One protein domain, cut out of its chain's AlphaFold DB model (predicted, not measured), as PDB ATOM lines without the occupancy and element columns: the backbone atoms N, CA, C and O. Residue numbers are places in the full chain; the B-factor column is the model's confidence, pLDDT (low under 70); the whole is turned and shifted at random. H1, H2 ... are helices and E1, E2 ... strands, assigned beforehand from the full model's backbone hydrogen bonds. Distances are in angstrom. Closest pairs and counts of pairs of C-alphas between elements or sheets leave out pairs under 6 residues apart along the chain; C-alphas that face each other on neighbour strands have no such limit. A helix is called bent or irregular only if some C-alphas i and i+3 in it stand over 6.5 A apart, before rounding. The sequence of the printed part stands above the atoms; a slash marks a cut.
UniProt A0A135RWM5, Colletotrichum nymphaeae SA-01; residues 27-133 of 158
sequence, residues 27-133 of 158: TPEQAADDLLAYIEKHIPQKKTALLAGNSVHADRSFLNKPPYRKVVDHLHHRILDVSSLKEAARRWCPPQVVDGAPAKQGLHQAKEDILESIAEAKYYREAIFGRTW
ATOM      1  N   THR A  27     -33.582 115.127 -39.255       96.75
ATOM      2  CA  THR A  27     -34.615 115.339 -38.238       96.75
ATOM      3  C   THR A  27     -34.184 116.411 -37.233       96.75
ATOM      4  O   THR A  27     -32.983 116.647 -37.057       96.75
ATOM      5  N   PRO A  28     -35.129 117.064 -36.534       95.88
ATOM      6  CA  PRO A  28     -34.796 117.990 -35.454       95.88
ATOM      7  C   PRO A  28     -33.925 117.356 -34.361       95.88
ATOM      8  O   PRO A  28     -33.051 118.023 -33.814       95.88
ATOM      9  N   GLU A  29     -34.143 116.078 -34.047       97.50
ATOM     10  CA  GLU A  29     -33.371 115.334 -33.049       97.50
ATOM     11  C   GLU A  29     -31.913 115.192 -33.486       97.50
ATOM     12  O   GLU A  29     -31.021 115.584 -32.732       97.50
ATOM     13  N   GLN A  30     -31.700 114.736 -34.728       97.62
ATOM     14  CA  GLN A  30     -30.373 114.576 -35.320       97.62
ATOM     15  C   GLN A  30     -29.633 115.915 -35.367       97.62
ATOM     16  O   GLN A  30     -28.506 116.018 -34.895       97.62
ATOM     17  N   ALA A  31     -30.299 116.971 -35.847       97.25
ATOM     18  CA  ALA A  31     -29.722 118.311 -35.884       97.25
ATOM     19  C   ALA A  31     -29.327 118.815 -34.485       97.25
ATOM     20  O   ALA A  31     -28.286 119.450 -34.322       97.25
ATOM     21  N   ALA A  32     -30.140 118.531 -33.464       97.50
ATOM     22  CA  ALA A  32     -29.841 118.928 -32.096       97.50
ATOM     23  C   ALA A  32     -28.674 118.125 -31.492       97.50
ATOM     24  O   ALA A  32     -27.890 118.696 -30.731       97.50
ATOM     25  N   ASP A  33     -28.567 116.823 -31.785       98.00
ATOM     26  CA  ASP A  33     -27.434 115.982 -31.361       98.00
ATOM     27  C   ASP A  33     -26.130 116.425 -32.026       98.00
ATOM     28  O   ASP A  33     -25.141 116.669 -31.334       98.00
ATOM     29  N   ASP A  34     -26.149 116.630 -33.343       97.94
ATOM     30  CA  ASP A  34     -24.977 117.067 -34.105       97.94
ATOM     31  C   ASP A  34     -24.495 118.451 -33.653       97.94
ATOM     32  O   ASP A  34     -23.291 118.686 -33.504       97.94
ATOM     33  N   LEU A  35     -25.431 119.365 -33.376       97.12
ATOM     34  CA  LEU A  35     -25.114 120.692 -32.853       97.12
ATOM     35  C   LEU A  35     -24.470 120.615 -31.465       97.12
ATOM     36  O   LEU A  35     -23.470 121.293 -31.220       97.12
ATOM     37  N   LEU A  36     -25.013 119.797 -30.557       97.62
ATOM     38  CA  LEU A  36     -24.427 119.620 -29.229       97.62
ATOM     39  C   LEU A  36     -23.025 119.007 -29.328       97.62
ATOM     40  O   LEU A  36     -22.097 119.545 -28.730       97.62
ATOM     41  N   ALA A  37     -22.850 117.957 -30.133       98.19
ATOM     42  CA  ALA A  37     -21.558 117.303 -30.327       98.19
ATOM     43  C   ALA A  37     -20.503 118.265 -30.897       98.19
ATOM     44  O   ALA A  37     -19.349 118.280 -30.454       98.19
ATOM     45  N   TYR A  38     -20.894 119.119 -31.848       97.88
ATOM     46  CA  TYR A  38     -20.024 120.175 -32.365       97.88
ATOM     47  C   TYR A  38     -19.608 121.163 -31.266       97.88
ATOM     48  O   TYR A  38     -18.429 121.507 -31.156       97.88
ATOM     49  N   ILE A  39     -20.551 121.600 -30.428       97.00
ATOM     50  CA  ILE A  39     -20.266 122.524 -29.325       97.00
ATOM     51  C   ILE A  39     -19.343 121.869 -28.297       97.00
ATOM     52  O   ILE A  39     -18.348 122.481 -27.920       97.00
ATOM     53  N   GLU A  40     -19.615 120.635 -27.879       97.38
ATOM     54  CA  GLU A  40     -18.808 119.903 -26.895       97.38
ATOM     55  C   GLU A  40     -17.375 119.657 -27.381       97.38
ATOM     56  O   GLU A  40     -16.431 119.736 -26.593       97.38
ATOM     57  N   LYS A  41     -17.186 119.450 -28.690       98.06
ATOM     58  CA  LYS A  41     -15.855 119.329 -29.298       98.06
ATOM     59  C   LYS A  41     -14.997 120.588 -29.109       98.06
ATOM     60  O   LYS A  41     -13.784 120.475 -28.945       98.06
ATOM     61  N   HIS A  42     -15.598 121.776 -29.167       97.12
ATOM     62  CA  HIS A  42     -14.878 123.053 -29.070       97.12
ATOM     63  C   HIS A  42     -14.902 123.659 -27.661       97.12
ATOM     64  O   HIS A  42     -13.968 124.356 -27.267       97.12
ATOM     65  N   ILE A  43     -15.967 123.403 -26.908       96.69
ATOM     66  CA  ILE A  43     -16.223 123.904 -25.559       96.69
ATOM     67  C   ILE A  43     -16.670 122.697 -24.719       96.69
ATOM     68  O   ILE A  43     -17.866 122.508 -24.486       96.69
ATOM     69  N   PRO A  44     -15.731 121.852 -24.258       95.38
ATOM     70  CA  PRO A  44     -16.075 120.643 -23.507       95.38
ATOM     71  C   PRO A  44     -16.648 120.965 -22.121       95.38
ATOM     72  O   PRO A  44     -17.443 120.208 -21.566       95.38
ATOM     73  N   GLN A  45     -16.264 122.108 -21.549       96.69
ATOM     74  CA  GLN A  45     -16.736 122.531 -20.240       96.69
ATOM     75  C   GLN A  45     -18.130 123.163 -20.329       96.69
ATOM     76  O   GLN A  45     -18.340 124.189 -20.983       96.69
ATOM     77  N   LYS A  46     -19.079 122.567 -19.603       96.69
ATOM     78  CA  LYS A  46     -20.437 123.097 -19.438       96.69
ATOM     79  C   LYS A  46     -20.421 124.480 -18.795       96.69
ATOM     80  O   LYS A  46     -19.626 124.754 -17.900       96.69
ATOM     81  N   LYS A  47     -21.374 125.318 -19.203       96.00
ATOM     82  CA  LYS A  47     -21.651 126.657 -18.659       96.00
ATOM     83  C   LYS A  47     -20.516 127.676 -18.809       96.00
ATOM     84  O   LYS A  47     -20.574 128.720 -18.172       96.00
ATOM     85  N   THR A  48     -19.544 127.436 -19.687       95.69
ATOM     86  CA  THR A  48     -18.448 128.389 -19.928       95.69
ATOM     87  C   THR A  48     -18.755 129.365 -21.067       95.69
ATOM     88  O   THR A  48     -18.505 130.560 -20.939       95.69
ATOM     89  N   ALA A  49     -19.320 128.890 -22.180       97.00
ATOM     90  CA  ALA A  49     -19.578 129.733 -23.349       97.00
ATOM     91  C   ALA A  49     -20.947 130.421 -23.306       97.00
ATOM     92  O   ALA A  49     -21.938 129.826 -22.881       97.00
ATOM     93  N   LEU A  50     -21.007 131.662 -23.796       97.38
ATOM     94  CA  LEU A  50     -22.246 132.417 -23.981       97.38
ATOM     95  C   LEU A  50     -22.771 132.207 -25.401       97.38
ATOM     96  O   LEU A  50     -21.995 132.125 -26.352       97.38
ATOM     97  N   LEU A  51     -24.094 132.195 -25.546       96.81
ATOM     98  CA  LEU A  51     -24.719 132.331 -26.856       96.81
ATOM     99  C   LEU A  51     -24.572 133.787 -27.325       96.81
ATOM    100  O   LEU A  51     -24.894 134.707 -26.568       96.81
ATOM    101  N   ALA A  52     -24.078 133.998 -28.545       97.00
ATOM    102  CA  ALA A  52     -23.756 135.321 -29.074       97.00
ATOM    103  C   ALA A  52     -24.292 135.510 -30.498       97.00
ATOM    104  O   ALA A  52     -24.258 134.574 -31.295       97.00
ATOM    105  N   GLY A  53     -24.754 136.719 -30.810       95.88
ATOM    106  CA  GLY A  53     -25.308 137.073 -32.120       95.88
ATOM    107  C   GLY A  53     -26.148 138.348 -32.061       95.88
ATOM    108  O   GLY A  53     -26.295 138.953 -30.996       95.88
ATOM    109  N   ASN A  54     -26.707 138.768 -33.193       94.94
ATOM    110  CA  ASN A  54     -27.695 139.846 -33.223       94.94
ATOM    111  C   ASN A  54     -29.076 139.343 -32.815       94.94
ATOM    112  O   ASN A  54     -29.575 138.386 -33.397       94.94
ATOM    113  N   SER A  55     -29.719 140.029 -31.869       94.25
ATOM    114  CA  SER A  55     -31.075 139.699 -31.413       94.25
ATOM    115  C   SER A  55     -31.196 138.240 -30.956       94.25
ATOM    116  O   SER A  55     -32.252 137.614 -31.048       94.25
ATOM    117  N   VAL A  56     -30.095 137.703 -30.423       96.00
ATOM    118  CA  VAL A  56     -29.898 136.272 -30.157       96.00
ATOM    119  C   VAL A  56     -30.793 135.738 -29.032       96.00
ATOM    120  O   VAL A  56     -30.927 134.532 -28.822       96.00
ATOM    121  N   HIS A  57     -31.453 136.632 -28.292       95.56
ATOM    122  CA  HIS A  57     -32.519 136.265 -27.364       95.56
ATOM    123  C   HIS A  57     -33.680 135.546 -28.075       95.56
ATOM    124  O   HIS A  57     -34.268 134.628 -27.493       95.56
ATOM    125  N   ALA A  58     -33.980 135.915 -29.328       94.62
ATOM    126  CA  ALA A  58     -34.983 135.247 -30.146       94.62
ATOM    127  C   ALA A  58     -34.536 133.814 -30.464       94.62
ATOM    128  O   ALA A  58     -35.268 132.871 -30.156       94.62
ATOM    129  N   ASP A  59     -33.304 133.626 -30.940       95.00
ATOM    130  CA  ASP A  59     -32.734 132.298 -31.214       95.00
ATOM    131  C   ASP A  59     -32.727 131.418 -29.964       95.00
ATOM    132  O   ASP A  59     -33.152 130.259 -29.991       95.00
ATOM    133  N   ARG A  60     -32.333 131.987 -28.818       95.88
ATOM    134  CA  ARG A  60     -32.369 131.290 -27.529       95.88
ATOM    135  C   ARG A  60     -33.773 130.801 -27.180       95.88
ATOM    136  O   ARG A  60     -33.913 129.724 -26.602       95.88
ATOM    137  N   SER A  61     -34.811 131.569 -27.508       96.31
ATOM    138  CA  SER A  61     -36.201 131.174 -27.251       96.31
ATOM    139  C   SER A  61     -36.618 129.944 -28.069       96.31
ATOM    140  O   SER A  61     -37.329 129.081 -27.550       96.31
ATOM    141  N   PHE A  62     -36.117 129.811 -29.304       95.44
ATOM    142  CA  PHE A  62     -36.323 128.623 -30.136       95.44
ATOM    143  C   PHE A  62     -35.489 127.438 -29.646       95.44
ATOM    144  O   PHE A  62     -36.032 126.344 -29.494       95.44
ATOM    145  N   LEU A  63     -34.216 127.655 -29.302       96.12
ATOM    146  CA  LEU A  63     -33.333 126.608 -28.772       96.12
ATOM    147  C   LEU A  63     -33.789 126.071 -27.407       96.12
ATOM    148  O   LEU A  63     -33.475 124.941 -27.048       96.12
ATOM    149  N   ASN A  64     -34.555 126.849 -26.639       96.00
ATOM    150  CA  ASN A  64     -35.131 126.404 -25.369       96.00
ATOM    151  C   ASN A  64     -36.241 125.351 -25.522       96.00
ATOM    152  O   ASN A  64     -36.666 124.780 -24.509       96.00
ATOM    153  N   LYS A  65     -36.717 125.098 -26.745       96.62
ATOM    154  CA  LYS A  65     -37.736 124.088 -27.041       96.62
ATOM    155  C   LYS A  65     -37.078 122.727 -27.325       96.62
ATOM    156  O   LYS A  65     -35.974 122.679 -27.875       96.62
ATOM    157  N   PRO A  66     -37.722 121.601 -26.974       95.19
ATOM    158  CA  PRO A  66     -37.270 120.283 -27.413       95.19
ATOM    159  C   PRO A  66     -37.233 120.186 -28.951       95.19
ATOM    160  O   PRO A  66     -38.091 120.787 -29.600       95.19
ATOM    161  N   PRO A  67     -36.277 119.447 -29.547       96.94
ATOM    162  CA  PRO A  67     -35.197 118.678 -28.908       96.94
ATOM    163  C   PRO A  67     -33.912 119.485 -28.613       96.94
ATOM    164  O   PRO A  67     -32.951 118.943 -28.067       96.94
ATOM    165  N   TYR A  68     -33.877 120.780 -28.932       97.44
ATOM    166  CA  TYR A  68     -32.672 121.621 -28.859       97.44
ATOM    167  C   TYR A  68     -32.282 122.067 -27.448       97.44
ATOM    168  O   TYR A  68     -31.158 122.528 -27.243       97.44
ATOM    169  N   ARG A  69     -33.161 121.885 -26.454       97.19
ATOM    170  CA  ARG A  69     -32.943 122.345 -25.072       97.19
ATOM    171  C   ARG A  69     -31.591 121.919 -24.479       97.19
ATOM    172  O   ARG A  69     -30.946 122.725 -23.811       97.19
ATOM    173  N   LYS A  70     -31.114 120.715 -24.812       96.75
ATOM    174  CA  LYS A  70     -29.794 120.192 -24.405       96.75
ATOM    175  C   LYS A  70     -28.622 121.115 -24.770       96.75
ATOM    176  O   LYS A  70     -27.659 121.205 -24.016       96.75
ATOM    177  N   VAL A  71     -28.729 121.862 -25.871       97.00
ATOM    178  CA  VAL A  71     -27.724 122.847 -26.296       97.00
ATOM    179  C   VAL A  71     -27.684 124.036 -25.336       97.00
ATOM    180  O   VAL A  71     -26.614 124.415 -24.861       97.00
ATOM    181  N   VAL A  72     -28.841 124.605 -24.983       95.94
ATOM    182  CA  VAL A  72     -28.912 125.728 -24.028       95.94
ATOM    183  C   VAL A  72     -28.492 125.287 -22.624       95.94
ATOM    184  O   VAL A  72     -27.886 126.054 -21.874       95.94
ATOM    185  N   ASP A  73     -28.761 124.032 -22.271       96.56
ATOM    186  CA  ASP A  73     -28.329 123.457 -21.001       96.56
ATOM    187  C   ASP A  73     -26.804 123.234 -20.944       96.56
ATOM    188  O   ASP A  73     -26.232 123.282 -19.854       96.56
ATOM    189  N   HIS A  74     -26.113 123.106 -22.080       97.69
ATOM    190  CA  HIS A  74     -24.645 123.107 -22.130       97.69
ATOM    191  C   HIS A  74     -24.049 124.519 -22.036       97.69
ATOM    192  O   HIS A  74     -23.035 124.724 -21.370       97.69
ATOM    193  N   LEU A  75     -24.697 125.510 -22.651       97.50
ATOM    194  CA  LEU A  75     -24.244 126.906 -22.670       97.50
ATOM    195  C   LEU A  75     -24.552 127.660 -21.363       97.50
ATOM    196  O   LEU A  75     -25.403 127.273 -20.553       97.50
ATOM    197  N   HIS A  76     -23.848 128.767 -21.134       97.44
ATOM    198  CA  HIS A  76     -24.110 129.672 -20.019       97.44
ATOM    199  C   HIS A  76     -25.489 130.349 -20.158       97.44
ATOM    200  O   HIS A  76     -26.030 130.498 -21.251       97.44
ATOM    201  N   HIS A  77     -26.083 130.770 -19.035       94.62
ATOM    202  CA  HIS A  77     -27.429 131.361 -19.030       94.62
ATOM    203  C   HIS A  77     -27.481 132.774 -19.635       94.62
ATOM    204  O   HIS A  77     -28.538 133.203 -20.096       94.62
ATOM    205  N   ARG A  78     -26.351 133.494 -19.608       97.25
ATOM    206  CA  ARG A  78     -26.197 134.826 -20.212       97.25
ATOM    207  C   ARG A  78     -25.980 134.721 -21.715       97.25
ATOM    208  O   ARG A  78     -25.411 133.746 -22.204       97.25
ATOM    209  N   ILE A  79     -26.379 135.777 -22.406       97.25
ATOM    210  CA  ILE A  79     -26.163 135.955 -23.838       97.25
ATOM    211  C   ILE A  79     -25.311 137.198 -24.087       97.25
ATOM    212  O   ILE A  79     -25.301 138.115 -23.266       97.25
ATOM    213  N   LEU A  80     -24.623 137.220 -25.222       96.44
ATOM    214  CA  LEU A  80     -23.985 138.414 -25.763       96.44
ATOM    215  C   LEU A  80     -24.786 138.876 -26.985       96.44
ATOM    216  O   LEU A  80     -24.583 138.376 -28.092       96.44
ATOM    217  N   ASP A  81     -25.719 139.802 -26.768       96.50
ATOM    218  CA  ASP A  81     -26.564 140.344 -27.833       96.50
ATOM    219  C   ASP A  81     -25.907 141.582 -28.465       96.50
ATOM    220  O   ASP A  81     -25.784 142.643 -27.848       96.50
ATOM    221  N   VAL A  82     -25.466 141.440 -29.715       95.12
ATOM    222  CA  VAL A  82     -24.804 142.510 -30.480       95.12
ATOM    223  C   VAL A  82     -25.779 143.650 -30.780       95.12
ATOM    224  O   VAL A  82     -25.376 144.813 -30.825       95.12
ATOM    225  N   SER A  83     -27.075 143.351 -30.906       94.50
ATOM    226  CA  SER A  83     -28.098 144.376 -31.114       94.50
ATOM    227  C   SER A  83     -28.220 145.295 -29.895       94.50
ATOM    228  O   SER A  83     -28.463 146.488 -30.058       94.50
ATOM    229  N   SER A  84     -27.960 144.799 -28.679       95.88
ATOM    230  CA  SER A  84     -27.899 145.653 -27.485       95.88
ATOM    231  C   SER A  84     -26.731 146.643 -27.540       95.88
ATOM    232  O   SER A  84     -26.906 147.802 -27.171       95.88
ATOM    233  N   LEU A  85     -25.563 146.231 -28.056       93.69
ATOM    234  CA  LEU A  85     -24.427 147.142 -28.262       93.69
ATOM    235  C   LEU A  85     -24.747 148.214 -29.306       93.69
ATOM    236  O   LEU A  85     -24.405 149.377 -29.114       93.69
ATOM    237  N   LYS A  86     -25.442 147.836 -30.380       93.06
ATOM    238  CA  LYS A  86     -25.911 148.770 -31.405       93.06
ATOM    239  C   LYS A  86     -26.883 149.809 -30.850       93.06
ATOM    240  O   LYS A  86     -26.724 150.999 -31.116       93.06
ATOM    241  N   GLU A  87     -27.871 149.377 -30.070       95.81
ATOM    242  CA  GLU A  87     -28.854 150.287 -29.472       95.81
ATOM    243  C   GLU A  87     -28.232 151.212 -28.417       95.81
ATOM    244  O   GLU A  87     -28.614 152.383 -28.337       95.81
ATOM    245  N   ALA A  88     -27.247 150.714 -27.659       94.88
ATOM    246  CA  ALA A  88     -26.431 151.518 -26.753       94.88
ATOM    247  C   ALA A  88     -25.597 152.552 -27.524       94.88
ATOM    248  O   ALA A  88     -25.655 153.740 -27.214       94.88
ATOM    249  N   ALA A  89     -24.894 152.137 -28.584       93.19
ATOM    250  CA  ALA A  89     -24.109 153.038 -29.428       93.19
ATOM    251  C   ALA A  89     -24.966 154.157 -30.038       93.19
ATOM    252  O   ALA A  89     -24.557 155.312 -30.045       93.19
ATOM    253  N   ARG A  90     -26.184 153.839 -30.486       93.25
ATOM    254  CA  ARG A  90     -27.124 154.827 -31.038       93.25
ATOM    255  C   ARG A  90     -27.536 155.905 -30.035       93.25
ATOM    256  O   ARG A  90     -27.822 157.020 -30.455       93.25
ATOM    257  N   ARG A  91     -27.612 155.578 -28.742       95.00
ATOM    258  CA  ARG A  91     -28.078 156.503 -27.694       95.00
ATOM    259  C   ARG A  91     -26.945 157.234 -26.993       95.00
ATOM    260  O   ARG A  91     -27.136 158.366 -26.569       95.00
ATOM    261  N   TRP A  92     -25.803 156.576 -26.828       94.94
ATOM    262  CA  TRP A  92     -24.730 157.057 -25.958       94.94
ATOM    263  C   TRP A  92     -23.471 157.476 -26.715       94.94
ATOM    264  O   TRP A  92     -22.627 158.160 -26.142       94.94
ATOM    265  N   CYS A  93     -23.315 157.081 -27.981       91.81
ATOM    266  CA  CYS A  93     -22.154 157.446 -28.784       91.81
ATOM    267  C   CYS A  93     -22.497 158.523 -29.826       91.81
ATOM    268  O   CYS A  93     -23.657 158.671 -30.217       91.81
ATOM    269  N   PRO A  94     -21.486 159.260 -30.325       92.88
ATOM    270  CA  PRO A  94     -21.663 160.159 -31.460       92.88
ATOM    271  C   PRO A  94     -22.215 159.421 -32.695       92.88
ATOM    272  O   PRO A  94     -21.834 158.264 -32.916       92.88
ATOM    273  N   PRO A  95     -23.044 160.069 -33.540       89.50
ATOM    274  CA  PRO A  95     -23.680 159.433 -34.703       89.50
ATOM    275  C   PRO A  95     -22.708 158.693 -35.631       89.50
ATOM    276  O   PRO A  95     -23.015 157.610 -36.123       89.50
ATOM    277  N   GLN A  96     -21.482 159.209 -35.763       91.12
ATOM    278  CA  GLN A  96     -20.420 158.638 -36.591       91.12
ATOM    279  C   GLN A  96     -20.060 157.200 -36.194       91.12
ATOM    280  O   GLN A  96     -19.628 156.419 -37.038       91.12
ATOM    281  N   VAL A  97     -20.243 156.830 -34.921       90.00
ATOM    282  CA  VAL A  97     -20.016 155.455 -34.457       90.00
ATOM    283  C   VAL A  97     -21.046 154.510 -35.063       90.00
ATOM    284  O   VAL A  97     -20.690 153.406 -35.455       90.00
ATOM    285  N   VAL A  98     -22.312 154.904 -35.171       88.38
ATOM    286  CA  VAL A  98     -23.329 154.045 -35.794       88.38
ATOM    287  C   VAL A  98     -23.184 154.058 -37.313       88.38
ATOM    288  O   VAL A  98     -23.264 152.995 -37.926       88.38
ATOM    289  N   ASP A  99     -22.909 155.221 -37.899       88.75
ATOM    290  CA  ASP A  99     -22.778 155.383 -39.352       88.75
ATOM    291  C   ASP A  99     -21.555 154.647 -39.924       88.75
ATOM    292  O   ASP A  99     -21.570 154.212 -41.073       88.75
ATOM    293  N   GLY A 100     -20.501 154.474 -39.121       88.38
ATOM    294  CA  GLY A 100     -19.309 153.710 -39.493       88.38
ATOM    295  C   GLY A 100     -19.449 152.188 -39.353       88.38
ATOM    296  O   GLY A 100     -18.515 151.465 -39.706       88.38
ATOM    297  N   ALA A 101     -20.571 151.683 -38.826       87.81
ATOM    298  CA  ALA A 101     -20.778 150.247 -38.666       87.81
ATOM    299  C   ALA A 101     -20.901 149.542 -40.035       87.81
ATOM    300  O   ALA A 101     -21.483 150.098 -40.969       87.81
ATOM    301  N   PRO A 102     -20.382 148.306 -40.181       86.81
ATOM    302  CA  PRO A 102     -20.450 147.579 -41.445       86.81
ATOM    303  C   PRO A 102     -21.904 147.345 -41.878       86.81
ATOM    304  O   PRO A 102     -22.739 146.893 -41.093       86.81
ATOM    305  N   ALA A 103     -22.197 147.636 -43.148       80.25
ATOM    306  CA  ALA A 103     -23.508 147.383 -43.730       80.25
ATOM    307  C   ALA A 103     -23.753 145.874 -43.872       80.25
ATOM    308  O   ALA A 103     -22.894 145.143 -44.370       80.25
ATOM    309  N   LYS A 104     -24.941 145.423 -43.461       78.44
ATOM    310  CA  LYS A 104     -25.387 144.039 -43.654       78.44
ATOM    311  C   LYS A 104     -25.768 143.822 -45.112       78.44
ATOM    312  O   LYS A 104     -26.509 144.627 -45.676       78.44
ATOM    313  N   GLN A 105     -25.268 142.750 -45.711       74.62
ATOM    314  CA  GLN A 105     -25.584 142.358 -47.082       74.62
ATOM    315  C   GLN A 105     -26.984 141.745 -47.169       74.62
ATOM    316  O   GLN A 105     -27.621 141.839 -48.216       74.62
ATOM    317  N   GLY A 106     -27.489 141.168 -46.069       72.06
ATOM    318  CA  GLY A 106     -28.868 140.678 -45.993       72.06
ATOM    319  C   GLY A 106     -29.126 139.482 -46.907       72.06
ATOM    320  O   GLY A 106     -30.202 139.360 -47.483       72.06
ATOM    321  N   LEU A 107     -28.137 138.600 -47.060       71.19
ATOM    322  CA  LEU A 107     -28.238 137.404 -47.903       71.19
ATOM    323  C   LEU A 107     -29.137 136.309 -47.290       71.19
ATOM    324  O   LEU A 107     -29.447 135.319 -47.955       71.19
ATOM    325  N   HIS A 108     -29.618 136.515 -46.055       70.25
ATOM    326  CA  HIS A 108     -30.596 135.675 -45.352       70.25
ATOM    327  C   HIS A 108     -30.171 134.202 -45.222       70.25
ATOM    328  O   HIS A 108     -31.010 133.296 -45.179       70.25
ATOM    329  N   GLN A 109     -28.862 133.955 -45.161       80.75
ATOM    330  CA  GLN A 109     -28.286 132.656 -44.844       80.75
ATOM    331  C   GLN A 109     -27.685 132.688 -43.443       80.75
ATOM    332  O   GLN A 109     -26.861 133.542 -43.129       80.75
ATOM    333  N   ALA A 110     -28.002 131.675 -42.632       86.31
ATOM    334  CA  ALA A 110     -27.596 131.634 -41.226       86.31
ATOM    335  C   ALA A 110     -26.080 131.802 -41.012       86.31
ATOM    336  O   ALA A 110     -25.649 132.486 -40.088       86.31
ATOM    337  N   LYS A 111     -25.244 131.196 -41.867       88.81
ATOM    338  CA  LYS A 111     -23.781 131.307 -41.751       88.81
ATOM    339  C   LYS A 111     -23.291 132.731 -42.016       88.81
ATOM    340  O   LYS A 111     -22.396 133.201 -41.319       88.81
ATOM    341  N   GLU A 112     -23.838 133.382 -43.034       87.75
ATOM    342  CA  GLU A 112     -23.450 134.742 -43.406       87.75
ATOM    343  C   GLU A 112     -23.922 135.730 -42.340       87.75
ATOM    344  O   GLU A 112     -23.111 136.519 -41.861       87.75
ATOM    345  N   ASP A 113     -25.151 135.573 -41.843       88.06
ATOM    346  CA  ASP A 113     -25.694 136.384 -40.748       88.06
ATOM    347  C   ASP A 113     -24.830 136.286 -39.468       88.06
ATOM    348  O   ASP A 113     -24.605 137.284 -38.773       88.06
ATOM    349  N   ILE A 114     -24.269 135.103 -39.164       91.81
ATOM    350  CA  ILE A 114     -23.312 134.923 -38.056       91.81
ATOM    351  C   ILE A 114     -22.014 135.699 -38.312       91.81
ATOM    352  O   ILE A 114     -21.501 136.363 -37.408       91.81
ATOM    353  N   LEU A 115     -21.461 135.624 -39.525       92.25
ATOM    354  CA  LEU A 115     -20.225 136.332 -39.873       92.25
ATOM    355  C   LEU A 115     -20.414 137.852 -39.823       92.25
ATOM    356  O   LEU A 115     -19.544 138.554 -39.302       92.25
ATOM    357  N   GLU A 116     -21.561 138.346 -40.287       91.56
ATOM    358  CA  GLU A 116     -21.946 139.754 -40.170       91.56
ATOM    359  C   GLU A 116     -22.083 140.178 -38.705       91.56
ATOM    360  O   GLU A 116     -21.522 141.201 -38.311       91.56
ATOM    361  N   SER A 117     -22.734 139.357 -37.871       93.38
ATOM    362  CA  SER A 117     -22.859 139.613 -36.428       93.38
ATOM    363  C   SER A 117     -21.487 139.711 -35.748       93.38
ATOM    364  O   SER A 117     -21.256 140.582 -34.909       93.38
ATOM    365  N   ILE A 118     -20.540 138.844 -36.127       93.88
ATOM    366  CA  ILE A 118     -19.162 138.868 -35.611       93.88
ATOM    367  C   ILE A 118     -18.426 140.134 -36.068       93.88
ATOM    368  O   ILE A 118     -17.682 140.726 -35.280       93.88
ATOM    369  N   ALA A 119     -18.593 140.547 -37.326       93.88
ATOM    370  CA  ALA A 119     -17.979 141.766 -37.849       93.88
ATOM    371  C   ALA A 119     -18.523 143.017 -37.138       93.88
ATOM    372  O   ALA A 119     -17.737 143.853 -36.686       93.88
ATOM    373  N   GLU A 120     -19.843 143.098 -36.957       94.06
ATOM    374  CA  GLU A 120     -20.523 144.169 -36.222       94.06
ATOM    375  C   GLU A 120     -20.060 144.214 -34.751       94.06
ATOM    376  O   GLU A 120     -19.679 145.272 -34.248       94.06
ATOM    377  N   ALA A 121     -19.967 143.061 -34.079       93.94
ATOM    378  CA  ALA A 121     -19.460 142.976 -32.707       93.94
ATOM    379  C   ALA A 121     -18.002 143.444 -32.578       93.94
ATOM    380  O   ALA A 121     -17.657 144.161 -31.635       93.94
ATOM    381  N   LYS A 122     -17.130 143.062 -33.523       93.44
ATOM    382  CA  LYS A 122     -15.728 143.517 -33.552       93.44
ATOM    383  C   LYS A 122     -15.636 145.028 -33.724       93.44
ATOM    384  O   LYS A 122     -14.813 145.648 -33.052       93.44
ATOM    385  N   TYR A 123     -16.471 145.594 -34.592       94.38
ATOM    386  CA  TYR A 123     -16.543 147.031 -34.808       94.38
ATOM    387  C   TYR A 123     -16.974 147.766 -33.534       94.38
ATOM    388  O   TYR A 123     -16.241 148.631 -33.067       94.38
ATOM    389  N   TYR A 124     -18.091 147.376 -32.907       93.25
ATOM    390  CA  TYR A 124     -18.552 148.037 -31.681       93.25
ATOM    391  C   TYR A 124     -17.589 147.855 -30.512       93.25
ATOM    392  O   TYR A 124     -17.397 148.787 -29.732       93.25
ATOM    393  N   ARG A 125     -16.921 146.698 -30.411       92.56
ATOM    394  CA  ARG A 125     -15.854 146.508 -29.424       92.56
ATOM    395  C   ARG A 125     -14.769 147.572 -29.578       92.56
ATOM    396  O   ARG A 125     -14.329 148.146 -28.591       92.56
ATOM    397  N   GLU A 126     -14.340 147.824 -30.806       91.38
ATOM    398  CA  GLU A 126     -13.289 148.793 -31.094       91.38
ATOM    399  C   GLU A 126     -13.771 150.242 -30.952       91.38
ATOM    400  O   GLU A 126     -13.094 151.060 -30.340       91.38
ATOM    401  N   ALA A 127     -14.953 150.565 -31.470       90.44
ATOM    402  CA  ALA A 127     -15.466 151.928 -31.466       90.44
ATOM    403  C   ALA A 127     -15.870 152.408 -30.062       90.44
ATOM    404  O   ALA A 127     -15.649 153.569 -29.726       90.44
ATOM    405  N   ILE A 128     -16.436 151.520 -29.235       89.69
ATOM    406  CA  ILE A 128     -16.918 151.858 -27.886       89.69
ATOM    407  C   ILE A 128     -15.818 151.630 -26.844       89.69
ATOM    408  O   ILE A 128     -15.614 152.458 -25.960       89.69
ATOM    409  N   PHE A 129     -15.091 150.514 -26.946       89.38
ATOM    410  CA  PHE A 129     -14.131 150.086 -25.925       89.38
ATOM    411  C   PHE A 129     -12.675 150.131 -26.403       89.38
ATOM    412  O   PHE A 129     -11.797 149.691 -25.676       89.38
ATOM    413  N   GLY A 130     -12.362 150.657 -27.591       85.00
ATOM    414  CA  GLY A 130     -11.020 150.570 -28.191       85.00
ATOM    415  C   GLY A 130      -9.882 151.064 -27.294       85.00
ATOM    416  O   GLY A 130      -8.852 150.401 -27.199       85.00
ATOM    417  N   ARG A 131     -10.074 152.175 -26.564       77.75
ATOM    418  CA  ARG A 131      -9.054 152.704 -25.635       77.75
ATOM    419  C   ARG A 131      -8.739 151.729 -24.497       77.75
ATOM    420  O   ARG A 131      -7.570 151.486 -24.208       77.75
ATOM    421  N   THR A 132      -9.763 151.147 -23.872       79.12
ATOM    422  CA  THR A 132      -9.590 150.163 -22.790       79.12
ATOM    423  C   THR A 132      -9.132 148.812 -23.338       79.12
ATOM    424  O   THR A 132      -8.223 148.200 -22.786       79.12
ATOM    425  N   TRP A 133      -9.682 148.383 -24.474       74.56
ATOM    426  CA  TRP A 133      -9.354 147.136 -25.165       74.56
ATOM    427  C   TRP A 133      -7.898 147.077 -25.642       74.56
ATOM    428  O   TRP A 133      -7.253 146.038 -25.518       74.56
TER     429      TRP A 133
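AT A GLANCE: This is residues 27 to 133 of the 158 residues of a protein of Colletotrichum nymphaeae SA-01 (UniProt A0A135RWM5). A tiny two-strand parallel sheet, E1 and E2, lies near the middle with H2 packed over one face, while H1 and H3 lie toward one end of the whole and H4 and H5 toward the other. After H5 the printed part folds back, and the long H6 runs past E1 to H4. The 107 printed residues, mostly helix, run H1 E1 H2 H3 E2 H4 H5 H6. The whole is only just loose, close to compact, with a radius of gyration of the C-alphas of 15.7 A and spans of 46 by 31 by 21 A.

IN THESE COORDINATES: Find C-alpha 28 at (-34.796, 117.990, -35.454); from there H1 runs 21.5 A to residue 42. Next come E1, residues 51 to 53, H2, 56 to 63, H3, 69 to 74, and E2, 79 to 81. H4, 82 to 92, is 15.2 A long, and H5 is 95 to 99. H6, 110 to 133, 28.8 A long, ends at (-9.354, 147.136, -25.165); it has a kink of 58 degrees near residue 127 and is irregular, C-alphas 128 and 131 being 8.2 A apart.

HOW THE PARTS SIT: Look at N 80 and O 51, 2.9 A apart, within hydrogen-bond range between parallel E1 and E2. E1, H2 H3, E2 form a strand-helix-strand unit, parallel neighbour strands joined through helices, with a right-handed crossover. H3 touches H2, closest C-alphas Arg 69 and Leu 63, 5.7 A, and residues 32 to 36 of H1, Val 71 and Leu 36, 5.5 A. Residues 117 to 128 of H6 touch H4 at a steep tilt of 42 degrees, closest C-alphas Ala 121 and Val 82, 5.8 A. H4 touches H5, closest C-alphas Arg 90 and Val 98, 6.1 A. H1 and H6 are apart. Every O i to N i+4 pair is within range in H1 to H5, and 18 of 20 in H6.

THE WHOLE: The C-alphas of Thr 27 and Pro 94, the two farthest apart, are 47.1 A apart. The printed part has no cut and no long link, and no printed residue is under 70 in pLDDT.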